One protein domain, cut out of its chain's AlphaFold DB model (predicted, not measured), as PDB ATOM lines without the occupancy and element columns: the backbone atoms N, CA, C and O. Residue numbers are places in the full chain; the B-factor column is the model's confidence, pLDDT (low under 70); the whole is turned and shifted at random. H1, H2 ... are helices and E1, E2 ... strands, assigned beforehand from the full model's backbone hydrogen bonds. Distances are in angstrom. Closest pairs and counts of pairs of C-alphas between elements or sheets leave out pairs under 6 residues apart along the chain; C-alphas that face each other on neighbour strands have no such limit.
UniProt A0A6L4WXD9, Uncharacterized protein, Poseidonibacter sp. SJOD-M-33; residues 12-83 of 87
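AT A GLANCE: This is residues 12 to 83 of the 87 residues of an uncharacterized protein of Poseidonibacter sp. SJOD-M-33 (UniProt A0A6L4WXD9). A small sheet of three antiparallel strands has helix H1 running across one face, while H2 sets out straight from the end of E3, meets H1 near its start and reaches away from the sheet. At the opposite end of the long axis, residues 12 to 29, which hold no named element, loop out past the E1 edge of the sheet and come back to the start of H1. The printed part has 72 residues, with two named helices and three named strands in the order H1 E1 E2 E3 H2; the sheet order is E1, E2, E3 and the class is mixed, helices and strands. The whole is compact, with a radius of gyration of the C-alphas of 11.3 A, and only just elongated, with spans of 35 by 23 by 19 A.

HOW THE PARTS SIT: E1, residues 50 to 53, E2, residues 58 to 61, and E3, residues 65 to 69, form a meander, each strand the antiparallel neighbour of the one before. E1 and E2 are a hairpin at 171 degrees, with N 52 and O 60 at 2.8 A, within hydrogen-bond range. E2 and E3 are a hairpin at 148 degrees, with N 59 and O 68 at 2.8 A and N 61 and O 65 at 2.9 A, within range. H1, residues 30 to 41, is on the sheet at a height over the sheet of 9.4 A. It runs across the strands, at 85 degrees to E2 on the local plane, and lies only just over E2 and E3, 3 of its 12 C-alphas falling on each and 2 on E1. The closest C-alphas of H1 and E3 are those of Ile 37 and Cys 67, 7.0 A apart. H2, residues 70 to 82, is also on the sheet, with residues 70 to 73; the C-alphas of Leu 59 and Ile 70, the closest of E2 and H2, are 6.0 A apart. H1, with residues 32 to 36 alone, touches H2, about perpendicular at 89 degrees; the closest C-alphas, of Leu 33 and Tyr 73, are 7.1 A apart. Every O i to N i+4 pair of H1 is within hydrogen-bond range, and 8 of 9 in H2.

IN THESE COORDINATES: E1 and E2 each measure 10.3 A from first to last C-alpha, and E3 12.3 A. E1 begins at C-alpha 50 (24.398, -57.084, 27.792). H1 measures 16.2 A and begins at C-alpha 30 (26.445, -48.172, 22.236). H2 measures 18.9 A and ends at C-alpha 82 (42.841, -39.847, 21.033).

THE WHOLE: The C-alphas of Asn 16 and Ser 83, the two farthest apart, are 34.8 A apart. The printed part has no cut. The links E1 to E2, E2 to E3 and E3 to H2 are tight, H1 to E1 is short, and none is long. Residues 24 to 25 pair with residues 28 to 29, antiparallel. The mean pLDDT of the printed part is 74.6; residues 12 to 23, 55 and 74 to 83 of the model are under 70.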
ATOM      1  N   ILE A  12      19.865 -53.440  26.312       66.88
ATOM      2  CA  ILE A  12      20.025 -52.519  27.428       66.88
ATOM      3  C   ILE A  12      18.881 -52.719  28.386       66.88
ATOM      4  O   ILE A  12      17.724 -52.636  27.986       66.88
ATOM      5  N   GLN A  13      19.213 -52.961  29.647       68.12
ATOM      6  CA  GLN A  13      18.250 -52.844  30.728       68.12
ATOM      7  C   GLN A  13      18.440 -51.483  31.398       68.12
ATOM      8  O   GLN A  13      19.535 -51.176  31.876       68.12
ATOM      9  N   ASN A  14      17.387 -50.662  31.416       66.44
ATOM     10  CA  ASN A  14      17.347 -49.503  32.313       66.44
ATOM     11  C   ASN A  14      17.066 -49.954  33.757       66.44
ATOM     12  O   ASN A  14      16.841 -51.131  34.049       66.44
ATOM     13  N   GLU A  15      17.001 -48.977  34.655       66.25
ATOM     14  CA  GLU A  15      16.597 -49.133  36.054       66.25
ATOM     15  C   GLU A  15      15.273 -49.897  36.265       66.25
ATOM     16  O   GLU A  15      15.129 -50.612  37.257       66.25
ATOM     17  N   ASN A  16      14.334 -49.823  35.316       65.69
ATOM     18  CA  ASN A  16      13.046 -50.518  35.376       65.69
ATOM     19  C   ASN A  16      13.141 -51.984  34.918       65.69
ATOM     20  O   ASN A  16      12.120 -52.669  34.837       65.69
ATOM     21  N   LYS A  17      14.351 -52.467  34.595       66.88
ATOM     22  CA  LYS A  17      14.611 -53.734  33.889       66.88
ATOM     23  C   LYS A  17      13.939 -53.794  32.519       66.88
ATOM     24  O   LYS A  17      13.796 -54.871  31.932       66.88
ATOM     25  N   GLU A  18      13.525 -52.645  31.994       66.38
ATOM     26  CA  GLU A  18      12.992 -52.570  30.650       66.38
ATOM     27  C   GLU A  18      14.146 -52.774  29.694       66.38
ATOM     28  O   GLU A  18      15.178 -52.110  29.749       66.38
ATOM     29  N   THR A  19      13.937 -53.756  28.844       67.75
ATOM     30  CA  THR A  19      14.888 -54.262  27.878       67.75
ATOM     31  C   THR A  19      14.627 -53.532  26.569       67.75
ATOM     32  O   THR A  19      13.591 -53.749  25.942       67.75
ATOM     33  N   PHE A  20      15.529 -52.646  26.157       68.06
ATOM     34  CA  PHE A  20      15.398 -51.903  24.905       68.06
ATOM     35  C   PHE A  20      16.710 -51.853  24.132       68.06
ATOM     36  O   PHE A  20      17.813 -51.928  24.672       68.06
ATOM     37  N   GLN A  21      16.567 -51.730  22.817       68.00
ATOM     38  CA  GLN A  21      17.669 -51.453  21.911       68.00
ATOM     39  C   GLN A  21      17.772 -49.936  21.792       68.00
ATOM     40  O   GLN A  21      16.987 -49.312  21.077       68.00
ATOM     41  N   ALA A  22      18.703 -49.329  22.523       65.75
ATOM     42  CA  ALA A  22      19.037 -47.924  22.324       65.75
ATOM     43  C   ALA A  22      20.253 -47.815  21.404       65.75
ATOM     44  O   ALA A  22      21.198 -48.583  21.560       65.75
ATOM     45  N   PRO A  23      20.290 -46.846  20.481       66.19
ATOM     46  CA  PRO A  23      21.504 -46.555  19.725       66.19
ATOM     47  C   PRO A  23      22.561 -45.815  20.571       66.19
ATOM     48  O   PRO A  23      23.738 -45.823  20.208       66.19
ATOM     49  N   ALA A  24      22.164 -45.180  21.684       71.69
ATOM     50  CA  ALA A  24      23.050 -44.427  22.570       71.69
ATOM     51  C   ALA A  24      22.512 -44.313  24.013       71.69
ATOM     52  O   ALA A  24      21.299 -44.337  24.221       71.69
ATOM     53  N   ILE A  25      23.413 -44.116  24.983       73.94
ATOM     54  CA  ILE A  25      23.122 -43.750  26.385       73.94
ATOM     55  C   ILE A  25      23.867 -42.445  26.687       73.94
ATOM     56  O   ILE A  25      25.065 -42.361  26.433       73.94
ATOM     57  N   ASN A  26      23.177 -41.413  27.186       71.69
ATOM     58  CA  ASN A  26      23.768 -40.101  27.515       71.69
ATOM     59  C   ASN A  26      24.669 -39.497  26.410       71.69
ATOM     60  O   ASN A  26      25.669 -38.845  26.687       71.69
ATOM     61  N   GLY A  27      24.320 -39.709  25.136       72.06
ATOM     62  CA  GLY A  27      25.092 -39.209  23.989       72.06
ATOM     63  C   GLY A  27      26.270 -40.097  23.559       72.06
ATOM     64  O   GLY A  27      26.877 -39.834  22.521       72.06
ATOM     65  N   ILE A  28      26.552 -41.180  24.287       75.25
ATOM     66  CA  ILE A  28      27.541 -42.194  23.916       75.25
ATOM     67  C   ILE A  28      26.875 -43.260  23.045       75.25
ATOM     68  O   ILE A  28      25.919 -43.906  23.471       75.25
ATOM     69  N   SER A  29      27.398 -43.471  21.836       79.81
ATOM     70  CA  SER A  29      26.996 -44.594  20.976       79.81
ATOM     71  C   SER A  29      27.263 -45.927  21.673       79.81
ATOM     72  O   SER A  29      28.352 -46.136  22.205       79.81
ATOM     73  N   ILE A  30      26.309 -46.855  21.600       76.94
ATOM     74  CA  ILE A  30      26.445 -48.172  22.236       76.94
ATOM     75  C   ILE A  30      27.669 -48.939  21.750       76.94
ATOM     76  O   ILE A  30      28.371 -49.517  22.569       76.94
ATOM     77  N   ASN A  31      27.990 -48.883  20.456       78.69
ATOM     78  CA  ASN A  31      29.186 -49.553  19.937       78.69
ATOM     79  C   ASN A  31      30.461 -49.026  20.607       78.69
ATOM     80  O   ASN A  31      31.346 -49.802  20.943       78.69
ATOM     81  N   VAL A  32      30.526 -47.713  20.847       79.88
ATOM     82  CA  VAL A  32      31.674 -47.092  21.515       79.88
ATOM     83  C   VAL A  32      31.697 -47.457  22.996       79.88
ATOM     84  O   VAL A  32      32.757 -47.771  23.526       79.88
ATOM     85  N   LEU A  33      30.535 -47.466  23.655       81.56
ATOM     86  CA  LEU A  33      30.433 -47.868  25.054       81.56
ATOM     87  C   LEU A  33      30.921 -49.308  25.261       81.56
ATOM     88  O   LEU A  33      31.665 -49.578  26.195       81.56
ATOM     89  N   ILE A  34      30.552 -50.218  24.360       82.81
ATOM     90  CA  ILE A  34      30.985 -51.618  24.399       82.81
ATOM     91  C   ILE A  34      32.495 -51.728  24.189       82.81
ATOM     92  O   ILE A  34      33.155 -52.416  24.960       82.81
ATOM     93  N   GLU A  35      33.045 -51.049  23.177       83.88
ATOM     94  CA  GLU A  35      34.493 -51.037  22.931       83.88
ATOM     95  C   GLU A  35      35.266 -50.557  24.170       83.88
ATOM     96  O   GLU A  35      36.297 -51.129  24.518       83.88
ATOM     97  N   GLN A  36      34.738 -49.560  24.885       83.50
ATOM     98  CA  GLN A  36      35.347 -49.061  26.116       83.50
ATOM     99  C   GLN A  36      35.202 -50.008  27.302       83.50
ATOM    100  O   GLN A  36      36.152 -50.145  28.070       83.50
ATOM    101  N   ILE A  37      34.038 -50.642  27.479       85.25
ATOM    102  CA  ILE A  37      33.845 -51.661  28.519       85.25
ATOM    103  C   ILE A  37      34.834 -52.802  28.283       85.25
ATOM    104  O   ILE A  37      35.580 -53.148  29.191       85.25
ATOM    105  N   ALA A  38      34.906 -53.310  27.053       86.00
ATOM    106  CA  ALA A  38      35.837 -54.364  26.675       86.00
ATOM    107  C   ALA A  38      37.296 -53.968  26.949       86.00
ATOM    108  O   ALA A  38      38.036 -54.710  27.592       86.00
ATOM    109  N   TYR A  39      37.685 -52.752  26.550       84.00
ATOM    110  CA  TYR A  39      39.024 -52.222  26.798       84.00
ATOM    111  C   TYR A  39      39.358 -52.108  28.293       84.00
ATOM    112  O   TYR A  39      40.438 -52.519  28.711       84.00
ATOM    113  N   ARG A  40      38.445 -51.563  29.107       83.88
ATOM    114  CA  ARG A  40      38.663 -51.367  30.552       83.88
ATOM    115  C   ARG A  40      38.727 -52.679  31.320       83.88
ATOM    116  O   ARG A  40      39.544 -52.814  32.225       83.88
ATOM    117  N   GLU A  41      37.879 -53.627  30.950       84.38
ATOM    118  CA  GLU A  41      37.778 -54.929  31.609       84.38
ATOM    119  C   GLU A  41      38.782 -55.946  31.046       84.38
ATOM    120  O   GLU A  41      38.869 -57.063  31.551       84.38
ATOM    121  N   LEU A  42      39.575 -55.557  30.036       84.38
ATOM    122  CA  LEU A  42      40.552 -56.411  29.352       84.38
ATOM    123  C   LEU A  42      39.920 -57.699  28.793       84.38
ATOM    124  O   LEU A  42      40.519 -58.774  28.848       84.38
ATOM    125  N   ILE A  43      38.708 -57.572  28.254       85.12
ATOM    126  CA  ILE A  43      37.948 -58.647  27.606       85.12
ATOM    127  C   ILE A  43      37.725 -58.321  26.132       85.12
ATOM    128  O   ILE A  43      37.903 -57.181  25.694       85.12
ATOM    129  N   ASP A  44      37.287 -59.309  25.357       84.06
ATOM    130  CA  ASP A  44      36.901 -59.053  23.981       84.06
ATOM    131  C   ASP A  44      35.545 -58.335  23.918       84.06
ATOM    132  O   ASP A  44      34.622 -58.585  24.693       84.06
ATOM    133  N   VAL A  45      35.379 -57.474  22.910       82.69
ATOM    134  CA  VAL A  45      34.090 -56.828  22.565       82.69
ATOM    135  C   VAL A  45      32.985 -57.877  22.360       82.69
ATOM    136  O   VAL A  45      31.796 -57.589  22.477       82.69
ATOM    137  N   GLU A  46      33.375 -59.105  22.018       82.81
ATOM    138  CA  GLU A  46      32.489 -60.250  21.823       82.81
ATOM    139  C   GLU A  46      31.900 -60.805  23.111       82.81
ATOM    140  O   GLU A  46      30.793 -61.349  23.075       82.81
ATOM    141  N   ASP A  47      32.595 -60.605  24.225       83.88
ATOM    142  CA  ASP A  47      32.183 -61.091  25.533       83.88
ATOM    143  C   ASP A  47      31.197 -60.140  26.212       83.88
ATOM    144  O   ASP A  47      30.549 -60.518  27.184       83.88
ATOM    145  N   VAL A  48      31.022 -58.919  25.699       82.81
ATOM    146  CA  VAL A  48      30.022 -57.968  26.194       82.81
ATOM    147  C   VAL A  48      28.680 -58.259  25.516       82.81
ATOM    148  O   VAL A  48      28.422 -57.827  24.392       82.81
ATOM    149  N   LEU A  49      27.811 -59.006  26.196       79.62
ATOM    150  CA  LEU A  49      26.521 -59.460  25.663       79.62
ATOM    151  C   LEU A  49      25.374 -58.518  26.034       79.62
ATOM    152  O   LEU A  49      24.478 -58.250  25.227       79.62
ATOM    153  N   THR A  50      25.399 -58.014  27.265       79.38
ATOM    154  CA  THR A  50      24.398 -57.084  27.792       79.38
ATOM    155  C   THR A  50      25.088 -55.920  28.476       79.38
ATOM    156  O   THR A  50      26.158 -56.079  29.061       79.38
ATOM    157  N   VAL A  51      24.472 -54.743  28.400       80.00
ATOM    158  CA  VAL A  51      24.929 -53.547  29.115       80.00
ATOM    159  C   VAL A  51      23.713 -52.915  29.761       80.00
ATOM    160  O   VAL A  51      22.784 -52.529  29.067       80.00
ATOM    161  N   SER A  52      23.695 -52.801  31.077       78.62
ATOM    162  CA  SER A  52      22.633 -52.124  31.815       78.62
ATOM    163  C   SER A  52      23.185 -50.902  32.527       78.62
ATOM    164  O   SER A  52      24.370 -50.844  32.852       78.62
ATOM    165  N   TYR A  53      22.336 -49.902  32.745       78.19
ATOM    166  CA  TYR A  53      22.685 -48.748  33.564       78.19
ATOM    167  C   TYR A  53      21.561 -48.454  34.554       78.19
ATOM    168  O   TYR A  53      20.380 -48.583  34.220       78.19
ATOM    169  N   ASP A  54      21.928 -48.102  35.783       75.00
ATOM    170  CA  ASP A  54      20.967 -47.775  36.834       75.00
ATOM    171  C   ASP A  54      20.703 -46.263  36.948       75.00
ATOM    172  O   ASP A  54      21.311 -45.432  36.269       75.00
ATOM    173  N   SER A  55      19.764 -45.912  37.826       69.81
ATOM    174  CA  SER A  55      19.303 -44.541  38.064       69.81
ATOM    175  C   SER A  55      20.354 -43.616  38.673       69.81
ATOM    176  O   SER A  55      20.215 -42.395  38.618       69.81
ATOM    177  N   VAL A  56      21.419 -44.191  39.236       73.19
ATOM    178  CA  VAL A  56      22.578 -43.456  39.748       73.19
ATOM    179  C   VAL A  56      23.719 -43.416  38.728       73.19
ATOM    180  O   VAL A  56      24.821 -42.984  39.055       73.19
ATOM    181  N   GLY A  57      23.458 -43.850  37.493       73.88
ATOM    182  CA  GLY A  57      24.402 -43.808  36.386       73.88
ATOM    183  C   GLY A  57      25.452 -44.913  36.421       73.88
ATOM    184  O   GLY A  57      26.433 -44.806  35.695       73.88
ATOM    185  N   LYS A  58      25.304 -45.971  37.224       82.00
ATOM    186  CA  LYS A  58      26.259 -47.088  37.229       82.00
ATOM    187  C   LYS A  58      25.967 -48.053  36.102       82.00
ATOM    188  O   LYS A  58      24.845 -48.533  35.961       82.00
ATOM    189  N   LEU A  59      27.009 -48.387  35.363       83.50
ATOM    190  CA  LEU A  59      26.992 -49.397  34.330       83.50
ATOM    191  C   LEU A  59      27.292 -50.777  34.904       83.50
ATOM    192  O   LEU A  59      28.127 -50.963  35.803       83.50
ATOM    193  N   LYS A  60      26.607 -51.754  34.327       83.81
ATOM    194  CA  LYS A  60      26.918 -53.164  34.470       83.81
ATOM    195  C   LYS A  60      26.938 -53.812  33.100       83.81
ATOM    196  O   LYS A  60      26.170 -53.427  32.222       83.81
ATOM    197  N   PHE A  61      27.772 -54.822  32.931       85.38
ATOM    198  CA  PHE A  61      27.743 -55.679  31.758       85.38
ATOM    199  C   PHE A  61      27.546 -57.135  32.168       85.38
ATOM    200  O   PHE A  61      27.910 -57.537  33.276       85.38
ATOM    201  N   ASN A  62      26.916 -57.910  31.285       82.62
ATOM    202  CA  ASN A  62      26.587 -59.322  31.511       82.62
ATOM    203  C   ASN A  62      25.850 -59.577  32.838       82.62
ATOM    204  O   ASN A  62      26.072 -60.595  33.480       82.62
ATOM    205  N   GLU A  63      25.004 -58.626  33.251       72.19
ATOM    206  CA  GLU A  63      24.180 -58.613  34.477       72.19
ATOM    207  C   GLU A  63      24.929 -58.674  35.831       72.19
ATOM    208  O   GLU A  63      24.393 -58.182  36.827       72.19
ATOM    209  N   ASP A  64      26.173 -59.155  35.871       72.81
ATOM    210  CA  ASP A  64      26.935 -59.399  37.105       72.81
ATOM    211  C   ASP A  64      28.125 -58.450  37.324       72.81
ATOM    212  O   ASP A  64      28.526 -58.218  38.468       72.81
ATOM    213  N   TYR A  65      28.681 -57.851  36.269       75.00
ATOM    214  CA  TYR A  65      29.929 -57.095  36.380       75.00
ATOM    215  C   TYR A  65      29.668 -55.594  36.375       75.00
ATOM    216  O   TYR A  65      29.239 -55.032  35.371       75.00
ATOM    217  N   SER A  66      29.919 -54.926  37.505       77.44
ATOM    218  CA  SER A  66      29.858 -53.464  37.572       77.44
ATOM    219  C   SER A  66      31.145 -52.866  37.021       77.44
ATOM    220  O   SER A  66      32.217 -53.160  37.540       77.44
ATOM    221  N   CYS A  67      31.022 -52.005  36.012       76.50
ATOM    222  CA  CYS A  67      32.164 -51.443  35.287       76.50
ATOM    223  C   CYS A  67      32.352 -49.924  35.501       76.50
ATOM    224  O   CYS A  67      33.177 -49.283  34.859       76.50
ATOM    225  N   GLY A  68      31.631 -49.333  36.459       81.44
ATOM    226  CA  GLY A  68      31.793 -47.927  36.861       81.44
ATOM    227  C   GLY A  68      30.585 -47.059  36.520       81.44
ATOM    228  O   GLY A  68      29.501 -47.582  36.266       81.44
ATOM    229  N   ALA A  69      30.738 -45.735  36.564       83.19
ATOM    230  CA  ALA A  69      29.665 -44.805  36.216       83.19
ATOM    231  C   ALA A  69      29.722 -44.441  34.725       83.19
ATOM    232  O   ALA A  69      30.803 -44.242  34.188       83.19
ATOM    233  N   ILE A  70      28.573 -44.288  34.056       79.00
ATOM    234  CA  ILE A  70      28.452 -43.850  32.650       79.00
ATOM    235  C   ILE A  70      29.198 -42.537  32.382       79.00
ATOM    236  O   ILE A  70      29.719 -42.329  31.291       79.00
ATOM    237  N   GLU A  71      29.295 -41.671  33.389       78.94
ATOM    238  CA  GLU A  71      30.042 -40.413  33.323       78.94
ATOM    239  C   GLU A  71      31.548 -40.644  33.139       78.94
ATOM    240  O   GLU A  71      32.183 -39.928  32.365       78.94
ATOM    241  N   ASP A  72      32.103 -41.703  33.740       77.31
ATOM    242  CA  ASP A  72      33.510 -42.079  33.567       77.31
ATOM    243  C   ASP A  72      33.798 -42.487  32.118       77.31
ATOM    244  O   ASP A  72      34.917 -42.336  31.631       77.31
ATOM    245  N   TYR A  73      32.791 -43.018  31.421       73.62
ATOM    246  CA  TYR A  73      32.903 -43.405  30.018       73.62
ATOM    247  C   TYR A  73      32.833 -42.193  29.091       73.62
ATOM    248  O   TYR A  73      33.459 -42.227  28.040       73.62
ATOM    249  N   CYS A  74      32.168 -41.093  29.470       66.44
ATOM    250  CA  CYS A  74      32.207 -39.844  28.699       66.44
ATOM    251  C   CYS A  74      33.624 -39.256  28.629       66.44
ATOM    252  O   CYS A  74      34.081 -38.921  27.537       66.44
ATOM    253  N   SER A  75      34.331 -39.160  29.760       61.41
ATOM    254  CA  SER A  75      35.712 -38.649  29.797       61.41
ATOM    255  C   SER A  75      36.677 -39.580  29.067       61.41
ATOM    256  O   SER A  75      37.445 -39.144  28.211       61.41
ATOM    257  N   THR A  76      36.561 -40.887  29.307       60.94
ATOM    258  CA  THR A  76      37.375 -41.873  28.590       60.94
ATOM    259  C   THR A  76      37.015 -41.971  27.112       60.94
ATOM    260  O   THR A  76      37.811 -42.474  26.336       60.94
ATOM    261  N   LEU A  77      35.876 -41.443  26.657       62.47
ATOM    262  CA  LEU A  77      35.564 -41.341  25.230       62.47
ATOM    263  C   LEU A  77      36.419 -40.320  24.495       62.47
ATOM    264  O   LEU A  77      36.707 -40.537  23.318       62.47
ATOM    265  N   GLU A  78      36.842 -39.248  25.156       60.94
ATOM    266  CA  GLU A  78      37.837 -38.333  24.597       60.94
ATOM    267  C   GLU A  78      39.206 -39.024  24.534       60.94
ATOM    268  O   GLU A  78      39.783 -39.119  23.452       60.94
ATOM    269  N   GLU A  79      39.643 -39.663  25.623       56.88
ATOM    270  CA  GLU A  79      40.911 -40.415  25.669       56.88
ATOM    271  C   GLU A  79      40.947 -41.607  24.690       56.88
ATOM    272  O   GLU A  79      41.972 -41.902  24.073       56.88
ATOM    273  N   PHE A  80      39.817 -42.291  24.501       56.78
ATOM    274  CA  PHE A  80      39.658 -43.405  23.564       56.78
ATOM    275  C   PHE A  80      39.688 -42.931  22.109       56.78
ATOM    276  O   PHE A  80      40.215 -43.629  21.245       56.78
ATOM    277  N   LYS A  81      39.143 -41.741  21.815       58.97
ATOM    278  CA  LYS A  81      39.254 -41.119  20.484       58.97
ATOM    279  C   LYS A  81      40.689 -40.697  20.169       58.97
ATOM    280  O   LYS A  81      41.075 -40.746  19.003       58.97
ATOM    281  N   GLU A  82      41.441 -40.265  21.177       60.25
ATOM    282  CA  GLU A  82      42.841 -39.847  21.033       60.25
ATOM    283  C   GLU A  82      43.827 -41.022  21.050       60.25
ATOM    284  O   GLU A  82      44.925 -40.917  20.501       60.25
ATOM    285  N   SER A  83      43.435 -42.163  21.622       51.03
ATOM    286  CA  SER A  83      44.254 -43.370  21.615       51.03
ATOM    287  C   SER A  83      44.352 -43.936  20.191       51.03
ATOM    288  O   SER A  83      43.326 -44.249  19.577       51.03
TER     289      SER A  83